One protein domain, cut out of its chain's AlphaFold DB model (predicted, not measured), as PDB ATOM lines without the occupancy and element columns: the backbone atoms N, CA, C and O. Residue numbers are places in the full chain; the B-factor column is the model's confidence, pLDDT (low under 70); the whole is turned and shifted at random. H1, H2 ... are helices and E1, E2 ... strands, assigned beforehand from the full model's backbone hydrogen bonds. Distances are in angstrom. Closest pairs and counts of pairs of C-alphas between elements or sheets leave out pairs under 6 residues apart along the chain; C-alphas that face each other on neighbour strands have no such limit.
ATOM      1  N   LYS A  22     -15.889 -42.715 -32.976       60.62
ATOM      2  CA  LYS A  22     -16.851 -43.748 -32.569       60.62
ATOM      3  C   LYS A  22     -18.024 -43.221 -31.732       60.62
ATOM      4  O   LYS A  22     -19.119 -43.730 -31.903       60.62
ATOM      5  N   SER A  23     -17.796 -42.240 -30.853       60.41
ATOM      6  CA  SER A  23     -18.874 -41.598 -30.076       60.41
ATOM      7  C   SER A  23     -19.755 -40.776 -31.002       60.41
ATOM      8  O   SER A  23     -20.963 -40.944 -31.011       60.41
ATOM      9  N   ILE A  24     -19.124 -39.979 -31.868       61.44
ATOM     10  CA  ILE A  24     -19.835 -39.143 -32.839       61.44
ATOM     11  C   ILE A  24     -20.646 -40.000 -33.817       61.44
ATOM     12  O   ILE A  24     -21.777 -39.656 -34.117       61.44
ATOM     13  N   LEU A  25     -20.098 -41.119 -34.301       60.44
ATOM     14  CA  LEU A  25     -20.834 -42.040 -35.173       60.44
ATOM     15  C   LEU A  25     -22.042 -42.653 -34.459       60.44
ATOM     16  O   LEU A  25     -23.123 -42.660 -35.026       60.44
ATOM     17  N   HIS A  26     -21.884 -43.088 -33.207       66.69
ATOM     18  CA  HIS A  26     -22.994 -43.643 -32.435       66.69
ATOM     19  C   HIS A  26     -24.098 -42.611 -32.161       66.69
ATOM     20  O   HIS A  26     -25.270 -42.913 -32.339       66.69
ATOM     21  N   GLU A  27     -23.723 -41.379 -31.809       67.50
ATOM     22  CA  GLU A  27     -24.661 -40.264 -31.624       67.50
ATOM     23  C   GLU A  27     -25.403 -39.913 -32.926       67.50
ATOM     24  O   GLU A  27     -26.577 -39.550 -32.895       67.50
ATOM     25  N   ILE A  28     -24.734 -40.027 -34.079       70.00
ATOM     26  CA  ILE A  28     -25.357 -39.834 -35.395       70.00
ATOM     27  C   ILE A  28     -26.338 -40.968 -35.700       70.00
ATOM     28  O   ILE A  28     -27.433 -40.685 -36.181       70.00
ATOM     29  N   ASP A  29     -25.972 -42.218 -35.414       79.00
ATOM     30  CA  ASP A  29     -26.829 -43.382 -35.650       79.00
ATOM     31  C   ASP A  29     -28.097 -43.325 -34.774       79.00
ATOM     32  O   ASP A  29     -29.201 -43.537 -35.277       79.00
ATOM     33  N   GLU A  30     -27.968 -42.950 -33.496       82.88
ATOM     34  CA  GLU A  30     -29.111 -42.738 -32.593       82.88
ATOM     35  C   GLU A  30     -30.004 -41.585 -33.068       82.88
ATOM     36  O   GLU A  30     -31.220 -41.738 -33.168       82.88
ATOM     37  N   ALA A  31     -29.412 -40.446 -33.440       85.81
ATOM     38  CA  ALA A  31     -30.176 -39.309 -33.949       85.81
ATOM     39  C   ALA A  31     -30.912 -39.639 -35.257       85.81
ATOM     40  O   ALA A  31     -32.013 -39.140 -35.496       85.81
ATOM     41  N   LEU A  32     -30.320 -40.467 -36.118       88.38
ATOM     42  CA  LEU A  32     -30.955 -40.927 -37.348       88.38
ATOM     43  C   LEU A  32     -32.156 -41.833 -37.046       88.38
ATOM     44  O   LEU A  32     -33.220 -41.655 -37.639       88.38
ATOM     45  N   ALA A  33     -32.003 -42.754 -36.097       90.75
ATOM     46  CA  ALA A  33     -33.067 -43.645 -35.654       90.75
ATOM     47  C   ALA A  33     -34.235 -42.874 -35.006       90.75
ATOM     48  O   ALA A  33     -35.403 -43.149 -35.292       90.75
ATOM     49  N   ASP A  34     -33.943 -41.854 -34.198       92.12
ATOM     50  CA  ASP A  34     -34.973 -40.994 -33.610       92.12
ATOM     51  C   ASP A  34     -35.672 -40.111 -34.654       92.12
ATOM     52  O   ASP A  34     -36.877 -39.879 -34.554       92.12
ATOM     53  N   ASN A  35     -34.963 -39.664 -35.697       93.25
ATOM     54  CA  ASN A  35     -35.594 -38.962 -36.819       93.25
ATOM     55  C   ASN A  35     -36.563 -39.872 -37.583       93.25
ATOM     56  O   ASN A  35     -37.672 -39.436 -37.892       93.25
ATOM     57  N   LEU A  36     -36.188 -41.134 -37.823       94.69
ATOM     58  CA  LEU A  36     -37.078 -42.129 -38.426       94.69
ATOM     59  C   LEU A  36     -38.345 -42.320 -37.583       94.69
ATOM     60  O   LEU A  36     -39.459 -42.310 -38.110       94.69
ATOM     61  N   ALA A  37     -38.185 -42.456 -36.266       95.56
ATOM     62  CA  ALA A  37     -39.309 -42.568 -35.346       95.56
ATOM     63  C   ALA A  37     -40.223 -41.344 -35.416       95.56
ATOM     64  O   ALA A  37     -41.437 -41.495 -35.571       95.56
ATOM     65  N   ALA A  38     -39.647 -40.144 -35.375       94.31
ATOM     66  CA  ALA A  38     -40.394 -38.897 -35.457       94.31
ATOM     67  C   ALA A  38     -41.141 -38.746 -36.793       94.31
ATOM     68  O   ALA A  38     -42.279 -38.279 -36.801       94.31
ATOM     69  N   GLU A  39     -40.537 -39.164 -37.908       95.38
ATOM     70  CA  GLU A  39     -41.162 -39.138 -39.234       95.38
ATOM     71  C   GLU A  39     -42.376 -40.071 -39.320       95.38
ATOM     72  O   GLU A  39     -43.406 -39.708 -39.891       95.38
ATOM     73  N   ILE A  40     -42.277 -41.259 -38.720       96.06
ATOM     74  CA  ILE A  40     -43.386 -42.218 -38.671       96.06
ATOM     75  C   ILE A  40     -44.470 -41.775 -37.673       96.06
ATOM     76  O   ILE A  40     -45.647 -42.069 -37.884       96.06
ATOM     77  N   GLY A  41     -44.097 -41.032 -36.631       95.50
ATOM     78  CA  GLY A  41     -45.019 -40.463 -35.645       95.50
ATOM     79  C   GLY A  41     -44.849 -41.002 -34.226       95.50
ATOM     80  O   GLY A  41     -45.765 -40.868 -33.420       95.50
ATOM     81  N   PHE A  42     -43.703 -41.591 -33.892       95.19
ATOM     82  CA  PHE A  42     -43.373 -42.081 -32.553       95.19
ATOM     83  C   PHE A  42     -42.479 -41.101 -31.790       95.19
ATOM     84  O   PHE A  42     -41.741 -40.309 -32.373       95.19
ATOM     85  N   SER A  43     -42.533 -41.168 -30.458       92.50
ATOM     86  CA  SER A  43     -41.753 -40.286 -29.580       92.50
ATOM     87  C   SER A  43     -40.268 -40.648 -29.483       92.50
ATOM     88  O   SER A  43     -39.481 -39.827 -29.023       92.50
ATOM     89  N   SER A  44     -39.905 -41.886 -29.820       92.31
ATOM     90  CA  SER A  44     -38.530 -42.393 -29.798       92.31
ATOM     91  C   SER A  44     -38.399 -43.636 -30.672       92.31
ATOM     92  O   SER A  44     -39.396 -44.318 -30.939       92.31
ATOM     93  N   PHE A  45     -37.168 -43.962 -31.068       92.38
ATOM     94  CA  PHE A  45     -36.887 -45.189 -31.811       92.38
ATOM     95  C   PHE A  45     -37.311 -46.460 -31.064       92.38
ATOM     96  O   PHE A  45     -37.946 -47.325 -31.654       92.38
ATOM     97  N   GLU A  46     -37.062 -46.539 -29.756       91.19
ATOM     98  CA  GLU A  46     -37.485 -47.678 -28.928       91.19
ATOM     99  C   GLU A  46     -39.000 -47.927 -29.014       91.19
ATOM    100  O   GLU A  46     -39.447 -49.066 -29.118       91.19
ATOM    101  N   ARG A  47     -39.808 -46.857 -29.020       91.19
ATOM    102  CA  ARG A  47     -41.269 -46.968 -29.136       91.19
ATOM    103  C   ARG A  47     -41.702 -47.435 -30.521       91.19
ATOM    104  O   ARG A  47     -42.633 -48.229 -30.617       91.19
ATOM    105  N   LEU A  48     -41.030 -46.965 -31.572       94.12
ATOM    106  CA  LEU A  48     -41.257 -47.444 -32.934       94.12
ATOM    107  C   LEU A  48     -40.908 -48.936 -33.055       94.12
ATOM    108  O   LEU A  48     -41.683 -49.692 -33.638       94.12
ATOM    109  N   GLU A  49     -39.770 -49.361 -32.505       91.81
ATOM    110  CA  GLU A  49     -39.313 -50.752 -32.546       91.81
ATOM    111  C   GLU A  49     -40.283 -51.681 -31.805       91.81
ATOM    112  O   GLU A  49     -40.694 -52.696 -32.356       91.81
ATOM    113  N   GLN A  50     -40.732 -51.296 -30.604       90.31
ATOM    114  CA  GLN A  50     -41.713 -52.059 -29.819       90.31
ATOM    115  C   GLN A  50     -43.062 -52.221 -30.529       90.31
ATOM    116  O   GLN A  50     -43.691 -53.268 -30.417       90.31
ATOM    117  N   ALA A  51     -43.508 -51.187 -31.245       91.12
ATOM    118  CA  ALA A  51     -44.774 -51.190 -31.972       91.12
ATOM    119  C   ALA A  51     -44.711 -51.925 -33.322       91.12
ATOM    120  O   ALA A  51     -45.746 -52.131 -33.960       91.12
ATOM    121  N   SER A  52     -43.508 -52.262 -33.791       92.81
ATOM    122  CA  SER A  52     -43.300 -52.779 -35.137       92.81
ATOM    123  C   SER A  52     -43.036 -54.279 -35.161       92.81
ATOM    124  O   SER A  52     -42.379 -54.846 -34.295       92.81
ATOM    125  N   GLU A  53     -43.491 -54.919 -36.232       92.44
ATOM    126  CA  GLU A  53     -43.275 -56.341 -36.479       92.44
ATOM    127  C   GLU A  53     -42.178 -56.535 -37.527       92.44
ATOM    128  O   GLU A  53     -42.195 -55.910 -38.593       92.44
ATOM    129  N   LEU A  54     -41.228 -57.430 -37.254       91.19
ATOM    130  CA  LEU A  54     -40.169 -57.772 -38.202       91.19
ATOM    131  C   LEU A  54     -40.714 -58.686 -39.308       91.19
ATOM    132  O   LEU A  54     -41.254 -59.761 -39.041       91.19
ATOM    133  N   VAL A  55     -40.491 -58.310 -40.568       88.69
ATOM    134  CA  VAL A  55     -40.892 -59.114 -41.731       88.69
ATOM    135  C   VAL A  55     -39.721 -59.930 -42.272       88.69
ATOM    136  O   VAL A  55     -39.783 -61.162 -42.303       88.69
ATOM    137  N   ALA A  56     -38.661 -59.263 -42.740       83.62
ATOM    138  CA  ALA A  56     -37.474 -59.909 -43.302       83.62
ATOM    139  C   ALA A  56     -36.310 -58.923 -43.447       83.62
ATOM    140  O   ALA A  56     -36.519 -57.806 -43.903       83.62
ATOM    141  N   GLY A  57     -35.081 -59.369 -43.159       80.75
ATOM    142  CA  GLY A  57     -33.861 -58.597 -43.435       80.75
ATOM    143  C   GLY A  57     -33.874 -57.199 -42.818       80.75
ATOM    144  O   GLY A  57     -33.612 -56.236 -43.528       80.75
ATOM    145  N   GLU A  58     -34.253 -57.105 -41.540       87.69
ATOM    146  CA  GLU A  58     -34.393 -55.843 -40.793       87.69
ATOM    147  C   GLU A  58     -35.433 -54.858 -41.358       87.69
ATOM    148  O   GLU A  58     -35.446 -53.686 -40.989       87.69
ATOM    149  N   TYR A  59     -36.332 -55.314 -42.237       92.19
ATOM    150  CA  TYR A  59     -37.517 -54.543 -42.594       92.19
ATOM    151  C   TYR A  59     -38.669 -54.828 -41.642       92.19
ATOM    152  O   TYR A  59     -39.084 -55.979 -41.454       92.19
ATOM    153  N   TYR A  60     -39.209 -53.741 -41.117       95.12
ATOM    154  CA  TYR A  60     -40.265 -53.703 -40.129       95.12
ATOM    155  C   TYR A  60     -41.535 -53.104 -40.723       95.12
ATOM    156  O   TYR A  60     -41.511 -52.352 -41.704       95.12
ATOM    157  N   ILE A  61     -42.658 -53.436 -40.098       96.06
ATOM    158  CA  ILE A  61     -43.969 -52.877 -40.408       96.06
ATOM    159  C   ILE A  61     -44.662 -52.391 -39.144       96.06
ATOM    160  O   ILE A  61     -44.494 -52.975 -38.080       96.06
ATOM    161  N   CYS A  62     -45.507 -51.378 -39.279       95.50
ATOM    162  CA  CYS A  62     -46.398 -50.939 -38.210       95.50
ATOM    163  C   CYS A  62     -47.759 -50.544 -38.794       95.50
ATOM    164  O   CYS A  62     -47.840 -50.004 -39.903       95.50
ATOM    165  N   HIS A  63     -48.842 -50.810 -38.059       96.88
ATOM    166  CA  HIS A  63     -50.195 -50.383 -38.425       96.88
ATOM    167  C   HIS A  63     -50.565 -49.126 -37.636       96.88
ATOM    168  O   HIS A  63     -50.769 -49.182 -36.430       96.88
ATOM    169  N   LEU A  64     -50.618 -47.976 -38.306       97.06
ATOM    170  CA  LEU A  64     -50.763 -46.667 -37.666       97.06
ATOM    171  C   LEU A  64     -52.201 -46.363 -37.224       97.06
ATOM    172  O   LEU A  64     -53.178 -46.937 -37.724       97.06
ATOM    173  N   SER A  65     -52.344 -45.369 -36.346       95.31
ATOM    174  CA  SER A  65     -53.641 -44.888 -35.857       95.31
ATOM    175  C   SER A  65     -54.608 -44.429 -36.947       95.31
ATOM    176  O   SER A  65     -55.820 -44.597 -36.811       95.31
ATOM    177  N   ASP A  66     -54.092 -43.897 -38.054       95.19
ATOM    178  CA  ASP A  66     -54.895 -43.442 -39.192       95.19
ATOM    179  C   ASP A  66     -55.306 -44.572 -40.156       95.19
ATOM    180  O   ASP A  66     -56.013 -44.335 -41.136       95.19
ATOM    181  N   GLY A  67     -54.902 -45.810 -39.860       94.75
ATOM    182  CA  GLY A  67     -55.223 -47.007 -40.629       94.75
ATOM    183  C   GLY A  67     -54.220 -47.336 -41.734       94.75
ATOM    184  O   GLY A  67     -54.364 -48.391 -42.361       94.75
ATOM    185  N   ARG A  68     -53.209 -46.490 -41.967       97.56
ATOM    186  CA  ARG A  68     -52.117 -46.776 -42.904       97.56
ATOM    187  C   ARG A  68     -51.136 -47.784 -42.324       97.56
ATOM    188  O   ARG A  68     -50.984 -47.916 -41.114       97.56
ATOM    189  N   TRP A  69     -50.432 -48.463 -43.214       97.81
ATOM    190  CA  TRP A  69     -49.317 -49.336 -42.873       97.81
ATOM    191  C   TRP A  69     -48.001 -48.678 -43.239       97.81
ATOM    192  O   TRP A  69     -47.914 -48.048 -44.294       97.81
ATOM    193  N   THR A  70     -46.983 -48.876 -42.415       97.44
ATOM    194  CA  THR A  70     -45.620 -48.440 -42.713       97.44
ATOM    195  C   THR A  70     -44.723 -49.615 -43.041       97.44
ATOM    196  O   THR A  70     -44.950 -50.729 -42.578       97.44
ATOM    197  N   TRP A  71     -43.711 -49.353 -43.860       96.56
ATOM    198  CA  TRP A  71     -42.608 -50.253 -44.170       96.56
ATOM    199  C   TRP A  71     -41.315 -49.464 -44.045       96.56
ATOM    200  O   TRP A  71     -41.159 -48.436 -44.710       96.56
ATOM    201  N   TRP A  72     -40.410 -49.919 -43.189       95.50
ATOM    202  CA  TRP A  72     -39.212 -49.163 -42.850       95.50
ATOM    203  C   TRP A  72     -38.053 -50.084 -42.472       95.50
ATOM    204  O   TRP A  72     -38.253 -51.249 -42.131       95.50
ATOM    205  N   ASN A  73     -36.834 -49.560 -42.564       93.50
ATOM    206  CA  ASN A  73     -35.609 -50.231 -42.140       93.50
ATOM    207  C   ASN A  73     -34.600 -49.160 -41.709       93.50
ATOM    208  O   ASN A  73     -34.319 -48.225 -42.458       93.50
ATOM    209  N   VAL A  74     -34.083 -49.287 -40.486       91.06
ATOM    210  CA  VAL A  74     -33.173 -48.298 -39.892       91.06
ATOM    211  C   VAL A  74     -31.827 -48.227 -40.621       91.06
ATOM    212  O   VAL A  74     -31.267 -47.144 -40.770       91.06
ATOM    213  N   GLU A  75     -31.328 -49.348 -41.146       88.19
ATOM    214  CA  GLU A  75     -30.048 -49.413 -41.856       88.19
ATOM    215  C   GLU A  75     -30.115 -48.715 -43.219       88.19
ATOM    216  O   GLU A  75     -29.136 -48.112 -43.664       88.19
ATOM    217  N   THR A  76     -31.269 -48.776 -43.891       88.88
ATOM    218  CA  THR A  76     -31.456 -48.162 -45.214       88.88
ATOM    219  C   THR A  76     -32.010 -46.743 -45.149       88.88
ATOM    220  O   THR A  76     -31.984 -46.055 -46.171       88.88
ATOM    221  N   TYR A  77     -32.443 -46.270 -43.974       88.56
ATOM    222  CA  TYR A  77     -33.104 -44.968 -43.805       88.56
ATOM    223  C   TYR A  77     -32.256 -43.771 -44.257       88.56
ATOM    224  O   TYR A  77     -32.776 -42.775 -44.746       88.56
ATOM    225  N   VAL A  78     -30.926 -43.889 -44.209       86.44
ATOM    226  CA  VAL A  78     -30.009 -42.862 -44.743       86.44
ATOM    227  C   VAL A  78     -30.264 -42.569 -46.232       86.44
ATOM    228  O   VAL A  78     -29.947 -41.482 -46.720       86.44
ATOM    229  N   THR A  79     -30.793 -43.544 -46.971       88.50
ATOM    230  CA  THR A  79     -30.989 -43.473 -48.426       88.50
ATOM    231  C   THR A  79     -32.422 -43.720 -48.887       88.50
ATOM    232  O   THR A  79     -32.729 -43.431 -50.043       88.50
ATOM    233  N   GLU A  80     -33.278 -44.266 -48.027       90.81
ATOM    234  CA  GLU A  80     -34.642 -44.681 -48.349       90.81
ATOM    235  C   GLU A  80     -35.606 -44.237 -47.248       90.81
ATOM    236  O   GLU A  80     -35.511 -44.698 -46.114       90.81
ATOM    237  N   ASP A  81     -36.564 -43.379 -47.596       93.94
ATOM    238  CA  ASP A  81     -37.605 -42.944 -46.664       93.94
ATOM    239  C   ASP A  81     -38.575 -44.099 -46.329       93.94
ATOM    240  O   ASP A  81     -38.787 -45.000 -47.159       93.94
ATOM    241  N   PRO A  82     -39.222 -44.080 -45.148       95.62
ATOM    242  CA  PRO A  82     -40.290 -45.017 -44.828       95.62
ATOM    243  C   PRO A  82     -41.433 -44.923 -45.845       95.62
ATOM    244  O   PRO A  82     -41.866 -43.846 -46.265       95.62
ATOM    245  N   LEU A  83     -41.966 -46.079 -46.232       97.50
ATOM    246  CA  LEU A  83     -43.080 -46.163 -47.172       97.50
ATOM    247  C   LEU A  83     -44.399 -46.316 -46.427       97.50
ATOM    248  O   LEU A  83     -44.484 -47.029 -45.430       97.50
ATOM    249  N   PHE A  84     -45.447 -45.687 -46.961       97.75
ATOM    250  CA  PHE A  84     -46.784 -45.694 -46.378       97.75
ATOM    251  C   PHE A  84     -47.797 -46.272 -47.363       97.75
ATOM    252  O   PHE A  84     -47.876 -45.836 -48.511       97.75
ATOM    253  N   PHE A  85     -48.625 -47.193 -46.885       98.19
ATOM    254  CA  PHE A  85     -49.636 -47.885 -47.679       98.19
ATOM    255  C   PHE A  85     -51.020 -47.662 -47.083       98.19
ATOM    256  O   PHE A  85     -51.209 -47.731 -45.870       98.19
ATOM    257  N   GLN A  86     -52.015 -47.421 -47.934       97.12
ATOM    258  CA  GLN A  86     -53.379 -47.099 -47.492       97.12
ATOM    259  C   GLN A  86     -54.171 -48.339 -47.075       97.12
ATOM    260  O   GLN A  86     -55.242 -48.234 -46.481       97.12
ATOM    261  N   SER A  87     -53.693 -49.529 -47.434       96.06
ATOM    262  CA  SER A  87     -54.380 -50.778 -47.130       96.06
ATOM    263  C   SER A  87     -53.415 -51.947 -46.998       96.06
ATOM    264  O   SER A  87     -52.364 -51.980 -47.641       96.06
ATOM    265  N   LYS A  88     -53.840 -52.970 -46.244       95.75
ATOM    266  CA  LYS A  88     -53.124 -54.246 -46.123       95.75
ATOM    267  C   LYS A  88     -52.834 -54.878 -47.491       95.75
ATOM    268  O   LYS A  88     -51.749 -55.393 -47.722       95.75
ATOM    269  N   THR A  89     -53.786 -54.811 -48.425       96.19
ATOM    270  CA  THR A  89     -53.636 -55.371 -49.778       96.19
ATOM    271  C   THR A  89     -52.507 -54.703 -50.561       96.19
ATOM    272  O   THR A  89     -51.759 -55.384 -51.260       96.19
ATOM    273  N   GLU A  90     -52.386 -53.380 -50.451       97.62
ATOM    274  CA  GLU A  90     -51.329 -52.611 -51.110       97.62
ATOM    275  C   GLU A  90     -49.954 -52.974 -50.537       97.62
ATOM    276  O   GLU A  90     -49.046 -53.306 -51.300       97.62
ATOM    277  N   LEU A  91     -49.844 -53.028 -49.203       97.25
ATOM    278  CA  LEU A  91     -48.638 -53.468 -48.498       97.25
ATOM    279  C   LEU A  91     -48.225 -54.885 -48.923       97.25
ATOM    280  O   LEU A  91     -47.083 -55.106 -49.316       97.25
ATOM    281  N   ILE A  92     -49.149 -55.851 -48.888       96.06
ATOM    282  CA  ILE A  92     -48.875 -57.242 -49.282       96.06
ATOM    283  C   ILE A  92     -48.376 -57.306 -50.726       96.06
ATOM    284  O   ILE A  92     -47.412 -58.017 -51.010       96.06
ATOM    285  N   GLY A  93     -49.017 -56.569 -51.638       96.00
ATOM    286  CA  GLY A  93     -48.612 -56.514 -53.039       96.00
ATOM    287  C   GLY A  93     -47.191 -55.977 -53.210       96.00
ATOM    288  O   GLY A  93     -46.415 -56.546 -53.980       96.00
ATOM    289  N   TYR A  94     -46.835 -54.933 -52.458       96.81
ATOM    290  CA  TYR A  94     -45.480 -54.389 -52.430       96.81
ATOM    291  C   TYR A  94     -44.470 -55.407 -51.887       96.81
ATOM    292  O   TYR A  94     -43.520 -55.748 -52.589       96.81
ATOM    293  N   ILE A  95     -44.702 -55.964 -50.692       95.06
ATOM    294  CA  ILE A  95     -43.782 -56.919 -50.052       95.06
ATOM    295  C   ILE A  95     -43.596 -58.166 -50.926       95.06
ATOM    296  O   ILE A  95     -42.479 -58.662 -51.074       95.06
ATOM    297  N   GLN A  96     -44.665 -58.662 -51.555       94.94
ATOM    298  CA  GLN A  96     -44.584 -59.796 -52.473       94.94
ATOM    299  C   GLN A  96     -43.632 -59.511 -53.640       94.94
ATOM    300  O   GLN A  96     -42.835 -60.379 -53.995       94.94
ATOM    301  N   GLN A  97     -43.720 -58.324 -54.243       95.25
ATOM    302  CA  GLN A  97     -42.845 -57.930 -55.348       95.25
ATOM    303  C   GLN A  97     -41.416 -57.663 -54.872       95.25
ATOM    304  O   GLN A  97     -40.468 -58.065 -55.543       95.25
ATOM    305  N   PHE A  98     -41.256 -57.025 -53.714       94.50
ATOM    306  CA  PHE A  98     -39.955 -56.679 -53.155       94.50
ATOM    307  C   PHE A  98     -39.153 -57.928 -52.764       94.50
ATOM    308  O   PHE A  98     -38.020 -58.105 -53.204       94.50
ATOM    309  N   LEU A  99     -39.770 -58.849 -52.016       93.19
ATOM    310  CA  LEU A  99     -39.126 -60.072 -51.520       93.19
ATOM    311  C   LEU A  99     -39.288 -61.284 -52.451       93.19
ATOM    312  O   LEU A  99     -38.754 -62.351 -52.155       93.19
ATOM    313  N   GLN A 100     -40.026 -61.143 -53.559       94.50
ATOM    314  CA  GLN A 100     -40.330 -62.228 -54.505       94.50
ATOM    315  C   GLN A 100     -40.978 -63.447 -53.815       94.50
ATOM    316  O   GLN A 100     -40.576 -64.593 -54.024       94.50
ATOM    317  N   LEU A 101     -41.982 -63.190 -52.969       91.94
ATOM    318  CA  LEU A 101     -42.607 -64.216 -52.129       91.94
ATOM    319  C   LEU A 101     -43.436 -65.225 -52.935       91.94
ATOM    320  O   LEU A 101     -44.218 -64.864 -53.822       91.94
ATOM    321  N   ASP A 102     -43.345 -66.498 -52.549       92.94
ATOM    322  CA  ASP A 102     -44.222 -67.553 -53.049       92.94
ATOM    323  C   ASP A 102     -45.610 -67.543 -52.376       92.94
ATOM    324  O   ASP A 102     -45.870 -66.855 -51.389       92.94
ATOM    325  N   SER A 103     -46.536 -68.352 -52.901       91.75
ATOM    326  CA  SER A 103     -47.920 -68.408 -52.406       91.75
ATOM    327  C   SER A 103     -48.078 -68.847 -50.941       91.75
ATOM    328  O   SER A 103     -49.063 -68.484 -50.299       91.75
ATOM    329  N   ASN A 104     -47.151 -69.640 -50.398       92.44
ATOM    330  CA  ASN A 104     -47.186 -70.066 -49.001       92.44
ATOM    331  C   ASN A 104     -46.625 -68.975 -48.091       92.44
ATOM    332  O   ASN A 104     -47.192 -68.722 -47.029       92.44
ATOM    333  N   GLN A 105     -45.542 -68.321 -48.508       91.62
ATOM    334  CA  GLN A 105     -44.977 -67.168 -47.810       91.62
ATOM    335  C   GLN A 105     -45.977 -66.012 -47.766       91.62
ATOM    336  O   GLN A 105     -46.174 -65.427 -46.708       91.62
ATOM    337  N   LEU A 106     -46.695 -65.770 -48.865       93.31
ATOM    338  CA  LEU A 106     -47.736 -64.748 -48.936       93.31
ATOM    339  C   LEU A 106     -48.861 -64.989 -47.921       93.31
ATOM    340  O   LEU A 106     -49.293 -64.063 -47.249       93.31
ATOM    341  N   LYS A 107     -49.306 -66.242 -47.764       92.81
ATOM    342  CA  LYS A 107     -50.320 -66.604 -46.758       92.81
ATOM    343  C   LYS A 107     -49.828 -66.409 -45.328       92.81
ATOM    344  O   LYS A 107     -50.620 -66.069 -44.457       92.81
ATOM    345  N   ARG A 108     -48.542 -66.666 -45.073       89.94
ATOM    346  CA  ARG A 108     -47.939 -66.436 -43.752       89.94
ATOM    347  C   ARG A 108     -47.827 -64.950 -43.450       89.94
ATOM    348  O   ARG A 108     -48.167 -64.563 -42.344       89.94
ATOM    349  N   LEU A 109     -47.402 -64.154 -44.432       91.69
ATOM    350  CA  LEU A 109     -47.382 -62.700 -44.329       91.69
ATOM    351  C   LEU A 109     -48.785 -62.179 -44.016       91.69
ATOM    352  O   LEU A 109     -48.968 -61.517 -43.007       91.69
ATOM    353  N   ASP A 110     -49.783 -62.551 -44.820       93.38
ATOM    354  CA  ASP A 110     -51.172 -62.123 -44.631       93.38
ATOM    355  C   ASP A 110     -51.710 -62.468 -43.232       93.38
ATOM    356  O   ASP A 110     -52.257 -61.605 -42.551       93.38
ATOM    357  N   GLY A 111     -51.472 -63.698 -42.763       90.75
ATOM    358  CA  GLY A 111     -51.877 -64.122 -41.421       90.75
ATOM    359  C   GLY A 111     -51.071 -63.491 -40.278       90.75
ATOM    360  O   GLY A 111     -51.569 -63.442 -39.156       90.75
ATOM    361  N   GLY A 112     -49.843 -63.033 -40.535       89.19
ATOM    362  CA  GLY A 112     -49.056 -62.242 -39.585       89.19
ATOM    363  C   GLY A 112     -49.581 -60.813 -39.483       89.19
ATOM    364  O   GLY A 112     -49.815 -60.322 -38.387       89.19
ATOM    365  N   LEU A 113     -49.883 -60.190 -40.626       91.88
ATOM    366  CA  LEU A 113     -50.484 -58.856 -40.688       91.88
ATOM    367  C   LEU A 113     -51.850 -58.797 -39.995       91.88
ATOM    368  O   LEU A 113     -52.167 -57.794 -39.372       91.88
ATOM    369  N   ASP A 114     -52.646 -59.866 -40.053       91.69
ATOM    370  CA  ASP A 114     -53.929 -59.941 -39.336       91.69
ATOM    371  C   ASP A 114     -53.794 -59.910 -37.804       91.69
ATOM    372  O   ASP A 114     -54.787 -59.695 -37.109       91.69
ATOM    373  N   GLN A 115     -52.594 -60.154 -37.275       88.62
ATOM    374  CA  GLN A 115     -52.311 -60.130 -35.840       88.62
ATOM    375  C   GLN A 115     -51.657 -58.823 -35.388       88.62
ATOM    376  O   GLN A 115     -51.599 -58.585 -34.184       88.62
ATOM    377  N   ALA A 116     -51.188 -57.987 -36.319       89.81
ATOM    378  CA  ALA A 116     -50.546 -56.731 -35.965       89.81
ATOM    379  C   ALA A 116     -51.558 -55.790 -35.301       89.81
ATOM    380  O   ALA A 116     -52.693 -55.623 -35.760       89.81
ATOM    381  N   VAL A 117     -51.137 -55.182 -34.197       91.06
ATOM    382  CA  VAL A 117     -51.971 -54.255 -33.440       91.06
ATOM    383  C   VAL A 117     -52.026 -52.925 -34.176       91.06
ATOM    384  O   VAL A 117     -50.996 -52.372 -34.552       91.06
ATOM    385  N   GLN A 118     -53.234 -52.392 -34.363       94.12
ATOM    386  CA  GLN A 118     -53.377 -51.019 -34.825       94.12
ATOM    387  C   GLN A 118     -53.043 -50.060 -33.681       94.12
ATOM    388  O   GLN A 118     -53.695 -50.084 -32.631       94.12
ATOM    389  N   MET A 119     -52.060 -49.200 -33.918       93.94
ATOM    390  CA  MET A 119     -51.653 -48.148 -32.998       93.94
ATOM    391  C   MET A 119     -52.768 -47.128 -32.773       93.94
ATOM    392  O   MET A 119     -53.786 -47.081 -33.474       93.94
ATOM    393  N   LYS A 120     -52.572 -46.277 -31.772       92.69
ATOM    394  CA  LYS A 120     -53.421 -45.122 -31.503       92.69
ATOM    395  C   LYS A 120     -52.598 -43.859 -31.394       92.69
ATOM    396  O   LYS A 120     -51.445 -43.890 -30.996       92.69
ATOM    397  N   ARG A 121     -53.246 -42.728 -31.662       92.94
ATOM    398  CA  ARG A 121     -52.644 -41.410 -31.490       92.94
ATOM    399  C   ARG A 121     -53.039 -40.813 -30.149       92.94
ATOM    400  O   ARG A 121     -54.224 -40.768 -29.816       92.94
ATOM    401  N   CYS A 122     -52.056 -40.371 -29.374       90.38
ATOM    402  CA  CYS A 122     -52.290 -39.695 -28.102       90.38
ATOM    403  C   CYS A 122     -52.951 -38.331 -28.340       90.38
ATOM    404  O   CYS A 122     -52.459 -37.546 -29.143       90.38
ATOM    405  N   LEU A 123     -54.024 -38.008 -27.616       89.44
ATOM    406  CA  LEU A 123     -54.707 -36.715 -27.756       89.44
ATOM    407  C   LEU A 123     -53.902 -35.526 -27.213       89.44
ATOM    408  O   LEU A 123     -54.205 -34.393 -27.565       89.44
ATOM    409  N   TYR A 124     -52.897 -35.772 -26.363       90.31
ATOM    410  CA  TYR A 124     -52.064 -34.715 -25.785       90.31
ATOM    411  C   TYR A 124     -50.775 -34.477 -26.581       90.31
ATOM    412  O   TYR A 124     -50.540 -33.381 -27.071       90.31
ATOM    413  N   CYS A 125     -49.926 -35.503 -26.709       91.25
ATOM    414  CA  CYS A 125     -48.625 -35.369 -27.373       91.25
ATOM    415  C   CYS A 125     -48.648 -35.722 -28.863       91.25
ATOM    416  O   CYS A 125     -47.622 -35.606 -29.520       91.25
ATOM    417  N   GLU A 126     -49.790 -36.180 -29.384       94.12
ATOM    418  CA  GLU A 126     -49.992 -36.544 -30.788       94.12
ATOM    419  C   GLU A 126     -49.118 -37.682 -31.341       94.12
ATOM    420  O   GLU A 126     -49.218 -37.974 -32.532       94.12
ATOM    421  N   TYR A 127     -48.324 -38.359 -30.511       95.19
ATOM    422  CA  TYR A 127     -47.540 -39.526 -30.923       95.19
ATOM    423  C   TYR A 127     -48.378 -40.808 -30.997       95.19
ATOM    424  O   TYR A 127     -49.369 -40.971 -30.274       95.19
ATOM    425  N   GLU A 128     -47.941 -41.719 -31.864       94.88
ATOM    426  CA  GLU A 128     -48.394 -43.105 -31.955       94.88
ATOM    427  C   GLU A 128     -47.999 -43.885 -30.690       94.88
ATOM    428  O   GLU A 128     -46.917 -43.695 -30.127       94.88
ATOM    429  N   TYR A 129     -48.889 -44.760 -30.228       91.38
ATOM    430  CA  TYR A 129     -48.650 -45.672 -29.114       91.38
ATOM    431  C   TYR A 129     -49.421 -46.983 -29.291       91.38
ATOM    432  O   TYR A 129     -50.512 -47.002 -29.872       91.38
ATOM    433  N   ASP A 130     -48.866 -48.068 -28.750       89.75
ATOM    434  CA  ASP A 130     -49.539 -49.364 -28.698       89.75
ATOM    435  C   ASP A 130     -50.598 -49.354 -27.579       89.75
ATOM    436  O   ASP A 130     -50.255 -49.183 -26.406       89.75
ATOM    437  N   PRO A 131     -51.895 -49.532 -27.896       84.81
ATOM    438  CA  PRO A 131     -52.947 -49.587 -26.885       84.81
ATOM    439  C   PRO A 131     -52.890 -50.828 -25.977       84.81
ATOM    440  O   PRO A 131     -53.655 -50.891 -25.014       84.81
ATOM    441  N   GLN A 132     -52.070 -51.831 -26.294       81.56
ATOM    442  CA  GLN A 132     -51.902 -53.055 -25.507       81.56
ATOM    443  C   GLN A 132     -50.703 -53.001 -24.553       81.56
ATOM    444  O   GLN A 132     -50.583 -53.892 -23.708       81.56
ATOM    445  N   ASP A 133     -49.849 -51.976 -24.644       77.62
ATOM    446  CA  ASP A 133     -48.705 -51.830 -23.747       77.62
ATOM    447  C   ASP A 133     -49.188 -51.558 -22.306       77.62
ATOM    448  O   ASP A 133     -49.911 -50.598 -22.018       77.62
ATOM    449  N   ALA A 134     -48.861 -52.482 -21.398       51.12
ATOM    450  CA  ALA A 134     -49.576 -52.730 -20.142       51.12
ATOM    451  C   ALA A 134     -49.249 -51.751 -18.994       51.12
ATOM    452  O   ALA A 134     -49.723 -51.936 -17.870       51.12
ATOM    453  N   ASP A 135     -48.470 -50.702 -19.256       55.91
ATOM    454  CA  ASP A 135     -47.968 -49.768 -18.240       55.91
ATOM    455  C   ASP A 135     -48.921 -48.604 -17.906       55.91
ATOM    456  O   ASP A 135     -48.553 -47.649 -17.208       55.91
ATOM    457  N   HIS A 136     -50.176 -48.648 -18.362       48.59
ATOM    458  CA  HIS A 136     -51.094 -47.518 -18.224       48.59
ATOM    459  C   HIS A 136     -52.343 -47.848 -17.408       48.59
ATOM    460  O   HIS A 136     -52.878 -48.944 -17.425       48.59
ATOM    461  N   TRP A 137     -52.756 -46.885 -16.594       48.06
ATOM    462  CA  TRP A 137     -53.707 -46.991 -15.488       48.06
ATOM    463  C   TRP A 137     -55.148 -46.751 -15.973       48.06
ATOM    464  O   TRP A 137     -55.359 -45.830 -16.757       48.06
ATOM    465  N   ASP A 138     -56.133 -47.521 -15.493       52.31
ATOM    466  CA  ASP A 138     -57.574 -47.287 -15.721       52.31
ATOM    467  C   ASP A 138     -58.266 -46.954 -14.391       52.31
ATOM    468  O   ASP A 138     -57.796 -47.369 -13.321       52.31
ATOM    469  N   PRO A 139     -59.414 -46.259 -14.419       47.84
ATOM    470  CA  PRO A 139     -60.523 -46.986 -13.801       47.84
ATOM    471  C   PRO A 139     -61.746 -47.308 -14.662       47.84
ATOM    472  O   PRO A 139     -62.364 -48.310 -14.325       47.84
ATOM    473  N   GLU A 140     -62.138 -46.549 -15.699       53.72
ATOM    474  CA  GLU A 140     -63.367 -46.900 -16.450       53.72
ATOM    475  C   GLU A 140     -63.454 -46.580 -17.968       53.72
ATOM    476  O   GLU A 140     -64.443 -47.031 -18.551       53.72
ATOM    477  N   GLN A 141     -62.517 -45.873 -18.641       54.53
ATOM    478  CA  GLN A 141     -62.528 -45.695 -20.131       54.53
ATOM    479  C   GLN A 141     -61.460 -44.755 -20.750       54.53
ATOM    480  O   GLN A 141     -61.341 -44.703 -21.976       54.53
ATOM    481  N   GLU A 142     -60.687 -44.002 -19.961       53.53
ATOM    482  CA  GLU A 142     -59.795 -42.936 -20.474       53.53
ATOM    483  C   GLU A 142     -58.468 -43.440 -21.084       53.53
ATOM    484  O   GLU A 142     -57.775 -42.688 -21.772       53.53
ATOM    485  N   GLN A 143     -58.138 -44.727 -20.919       58.84
ATOM    486  CA  GLN A 143     -56.954 -45.364 -21.522       58.84
ATOM    487  C   GLN A 143     -56.925 -45.298 -23.055       58.84
ATOM    488  O   GLN A 143     -55.860 -45.369 -23.656       58.84
ATOM    489  N   LEU A 144     -58.077 -45.176 -23.722       62.00
ATOM    490  CA  LEU A 144     -58.127 -45.269 -25.183       62.00
ATOM    491  C   LEU A 144     -57.611 -44.017 -25.905       62.00
ATOM    492  O   LEU A 144     -57.550 -44.045 -27.137       62.00
ATOM    493  N   SER A 145     -57.280 -42.951 -25.173       81.25
ATOM    494  CA  SER A 145     -57.002 -41.627 -25.734       81.25
ATOM    495  C   SER A 145     -55.603 -41.083 -25.438       81.25
ATOM    496  O   SER A 145     -55.176 -40.160 -26.130       81.25
ATOM    497  N   TYR A 146     -54.862 -41.634 -24.472       85.81
ATOM    498  CA  TYR A 146     -53.562 -41.092 -24.059       85.81
ATOM    499  C   TYR A 146     -52.500 -42.181 -23.916       85.81
ATOM    500  O   TYR A 146     -52.769 -43.246 -23.377       85.81
ATOM    501  N   CYS A 147     -51.266 -41.866 -24.315       85.19
ATOM    502  CA  CYS A 147     -50.132 -42.789 -24.224       85.19
ATOM    503  C   CYS A 147     -49.512 -42.898 -22.822       85.19
ATOM    504  O   CYS A 147     -48.538 -43.612 -22.653       85.19
ATOM    505  N   SER A 148     -49.971 -42.122 -21.833       84.62
ATOM    506  CA  SER A 148     -49.485 -42.208 -20.449       84.62
ATOM    507  C   SER A 148     -50.372 -41.433 -19.475       84.62
ATOM    508  O   SER A 148     -51.050 -40.474 -19.849       84.62
ATOM    509  N   ALA A 149     -50.282 -41.778 -18.186       82.94
ATOM    510  CA  ALA A 149     -50.930 -41.023 -17.109       82.94
ATOM    511  C   ALA A 149     -50.441 -39.563 -17.025       82.94
ATOM    512  O   ALA A 149     -51.205 -38.668 -16.660       82.94
ATOM    513  N   ALA A 150     -49.176 -39.313 -17.387       85.62
ATOM    514  CA  ALA A 150     -48.622 -37.965 -17.455       85.62
ATOM    515  C   ALA A 150     -49.323 -37.132 -18.540       85.62
ATOM    516  O   ALA A 150     -49.761 -36.023 -18.256       85.62
ATOM    517  N   CYS A 151     -49.505 -37.688 -19.743       86.50
ATOM    518  CA  CYS A 151     -50.235 -37.027 -20.828       86.50
ATOM    519  C   CYS A 151     -51.700 -36.748 -20.461       86.50
ATOM    520  O   CYS A 151     -52.180 -35.639 -20.685       86.50
ATOM    521  N   ALA A 152     -52.387 -37.714 -19.841       84.38
ATOM    522  CA  ALA A 152     -53.763 -37.525 -19.383       84.38
ATOM    523  C   ALA A 152     -53.870 -36.396 -18.340       84.38
ATOM    524  O   ALA A 152     -54.701 -35.500 -18.463       84.38
ATOM    525  N   THR A 153     -52.972 -36.384 -17.348       85.69
ATOM    526  CA  THR A 153     -52.954 -35.346 -16.302       85.69
ATOM    527  C   THR A 153     -52.656 -33.963 -16.883       85.69
ATOM    528  O   THR A 153     -53.308 -32.990 -16.508       85.69
ATOM    529  N   SER A 154     -51.692 -33.859 -17.805       86.50
ATOM    530  CA  SER A 154     -51.354 -32.590 -18.458       86.50
ATOM    531  C   SER A 154     -52.510 -32.038 -19.290       86.50
ATOM    532  O   SER A 154     -52.786 -30.845 -19.193       86.50
ATOM    533  N   SER A 155     -53.231 -32.896 -20.022       84.56
ATOM    534  CA  SER A 155     -54.427 -32.501 -20.780       84.56
ATOM    535  C   SER A 155     -55.469 -31.838 -19.874       84.56
ATOM    536  O   SER A 155     -55.945 -30.748 -20.173       84.56
ATOM    537  N   VAL A 156     -55.765 -32.443 -18.718       83.88
ATOM    538  CA  VAL A 156     -56.734 -31.894 -17.754       83.88
ATOM    539  C   VAL A 156     -56.256 -30.561 -17.165       83.88
ATOM    540  O   VAL A 156     -57.043 -29.628 -17.007       83.88
ATOM    541  N   LEU A 157     -54.965 -30.441 -16.837       84.81
ATOM    542  CA  LEU A 157     -54.406 -29.208 -16.273       84.81
ATOM    543  C   LEU A 157     -54.428 -28.038 -17.267       84.81
ATOM    544  O   LEU A 157     -54.677 -26.903 -16.855       84.81
ATOM    545  N   GLU A 158     -54.171 -28.296 -18.548       83.69
ATOM    546  CA  GLU A 158     -54.253 -27.279 -19.601       83.69
ATOM    547  C   GLU A 158     -55.698 -26.835 -19.847       83.69
ATOM    548  O   GLU A 158     -55.965 -25.634 -19.839       83.69
ATOM    549  N   GLU A 159     -56.652 -27.767 -19.925       76.56
ATOM    550  CA  GLU A 159     -58.077 -27.433 -20.059       76.56
ATOM    551  C   GLU A 159     -58.585 -26.557 -18.902       76.56
ATOM    552  O   GLU A 159     -59.336 -25.600 -19.109       76.56
ATOM    553  N   MET A 160     -58.140 -26.829 -17.670       75.62
ATOM    554  CA  MET A 160     -58.481 -26.010 -16.502       75.62
ATOM    555  C   MET A 160     -57.861 -24.608 -16.542       75.62
ATOM    556  O   MET A 160     -58.431 -23.674 -15.976       75.62
ATOM    557  N   LYS A 161     -56.691 -24.456 -17.167       75.44
ATOM    558  CA  LYS A 161     -55.998 -23.171 -17.314       75.44
ATOM    559  C   LYS A 161     -56.648 -22.307 -18.392       75.44
ATOM    560  O   LYS A 161     -56.765 -21.103 -18.186       75.44
ATOM    561  N   ASP A 162     -57.074 -22.912 -19.494       72.06
ATOM    562  CA  ASP A 162     -57.703 -22.209 -20.617       72.06
ATOM    563  C   ASP A 162     -59.196 -21.907 -20.368       72.06
ATOM    564  O   ASP A 162     -59.794 -21.078 -21.054       72.06
ATOM    565  N   GLY A 163     -59.799 -22.548 -19.359       56.25
ATOM    566  CA  GLY A 163     -61.151 -22.269 -18.864       56.25
ATOM    567  C   GLY A 163     -61.271 -21.109 -17.858       56.25
ATOM    568  O   GLY A 163     -62.376 -20.876 -17.353       56.25
ATOM    569  N   LEU A 164     -60.173 -20.406 -17.549       45.75
ATOM    570  CA  LEU A 164     -60.093 -19.219 -16.676       45.75
ATOM    571  C   LEU A 164     -59.801 -17.946 -17.482       45.75
ATOM    572  O   LEU A 164     -60.412 -16.904 -17.144       45.75
TER     573      LEU A 164
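This is residues 22 to 164 of the 164 residues of an uncharacterized protein of Thermoactinomyces sp. DSM 45891 (UniProt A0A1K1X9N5). A small sheet of four strands, E1 to E4, has H3 over one face, and H4 packs on H3, so that these parts make one end of the domain. H1 touches the short helix H2 and the sheet near its last residues, while its residues 22 to 28 stick out as an arm; from H4 a long link without named elements runs to H5 at the other end, where residues 159 to 164 stick out. The printed part has 143 residues with five named helices and four named strands, in the order H1 H2 E1 E2 E3 E4 H3 H4 H5; the sheet's order is E1 - E2 - E3 - E4, all antiparallel, and the class is mixed, helices and strands. The whole is only just loose, close to compact, with a radius of gyration of the C-alphas of 17.6 A and spans of 61 by 42 by 23 A.

Strands E1, residues 53 to 56, E2, residues 59 to 63, E3, residues 69 to 72, and E4, residues 83 to 85, form a meander, each strand the antiparallel neighbour of the one before, and each such pair is a hairpin. Within hydrogen-bond range are N 53 and O 61 of E1 and E2, 2.9 A, N 60 and O 72 of E2 and E3, 2.9 A, and N 85 and O 69 of E4 and E3, 2.8 A. H3, residues 88 to 99, is on one face of the sheet, giving two layers, a helix layer and a sheet layer; its height over the sheet is 8.6 A, and it lies over E3 and runs along the strands, at 2 degrees to E3 on the local plane. H4, residues 103 to 113, touches H3 at a steep tilt of 48 degrees, opposite ways, with the closest C-alphas those of Gln 96 and Leu 106, 6.9 A apart; it only grazes the sheet, with its residues 109 to 113. H1, residues 22 to 40, touches H2, residues 45 to 51, with residues 33 to 37 alone, at a steep tilt of 45 degrees, the same way; the closest C-alphas are those of Asp 34 and Phe 45, 4.9 A apart. Both only graze the sheet, H1 with residues 36 to 40 and H2 with residues 48 to 51. H5, residues 149 to 162, touches no helix and is not on the sheet. In H1, H2, H3, H4 and H5 every O i to N i+4 pair is within hydrogen-bond range.

H1 begins at C-alpha 22, (-16.851, -43.748, -32.569), and is 27.3 A long. E2, the longest strand, measures 14.0 A, H3 16.1 A and H4 15.3 A. H5 measures 20.3 A and ends at C-alpha 162, (-57.703, -22.209, -20.617).

The two C-alphas farthest apart, those of Asp 102 and Leu 164, are 62.5 A apart. The printed part has no cut. The link from H4 to H5, 35 residues, is long; in it residues 120 to 121 pair with residues 128 to 129, antiparallel. Mean pLDDT of the printed part is 86.2, and it is under 70 at residues 22 to 27, 134 to 144 and 163 to 164.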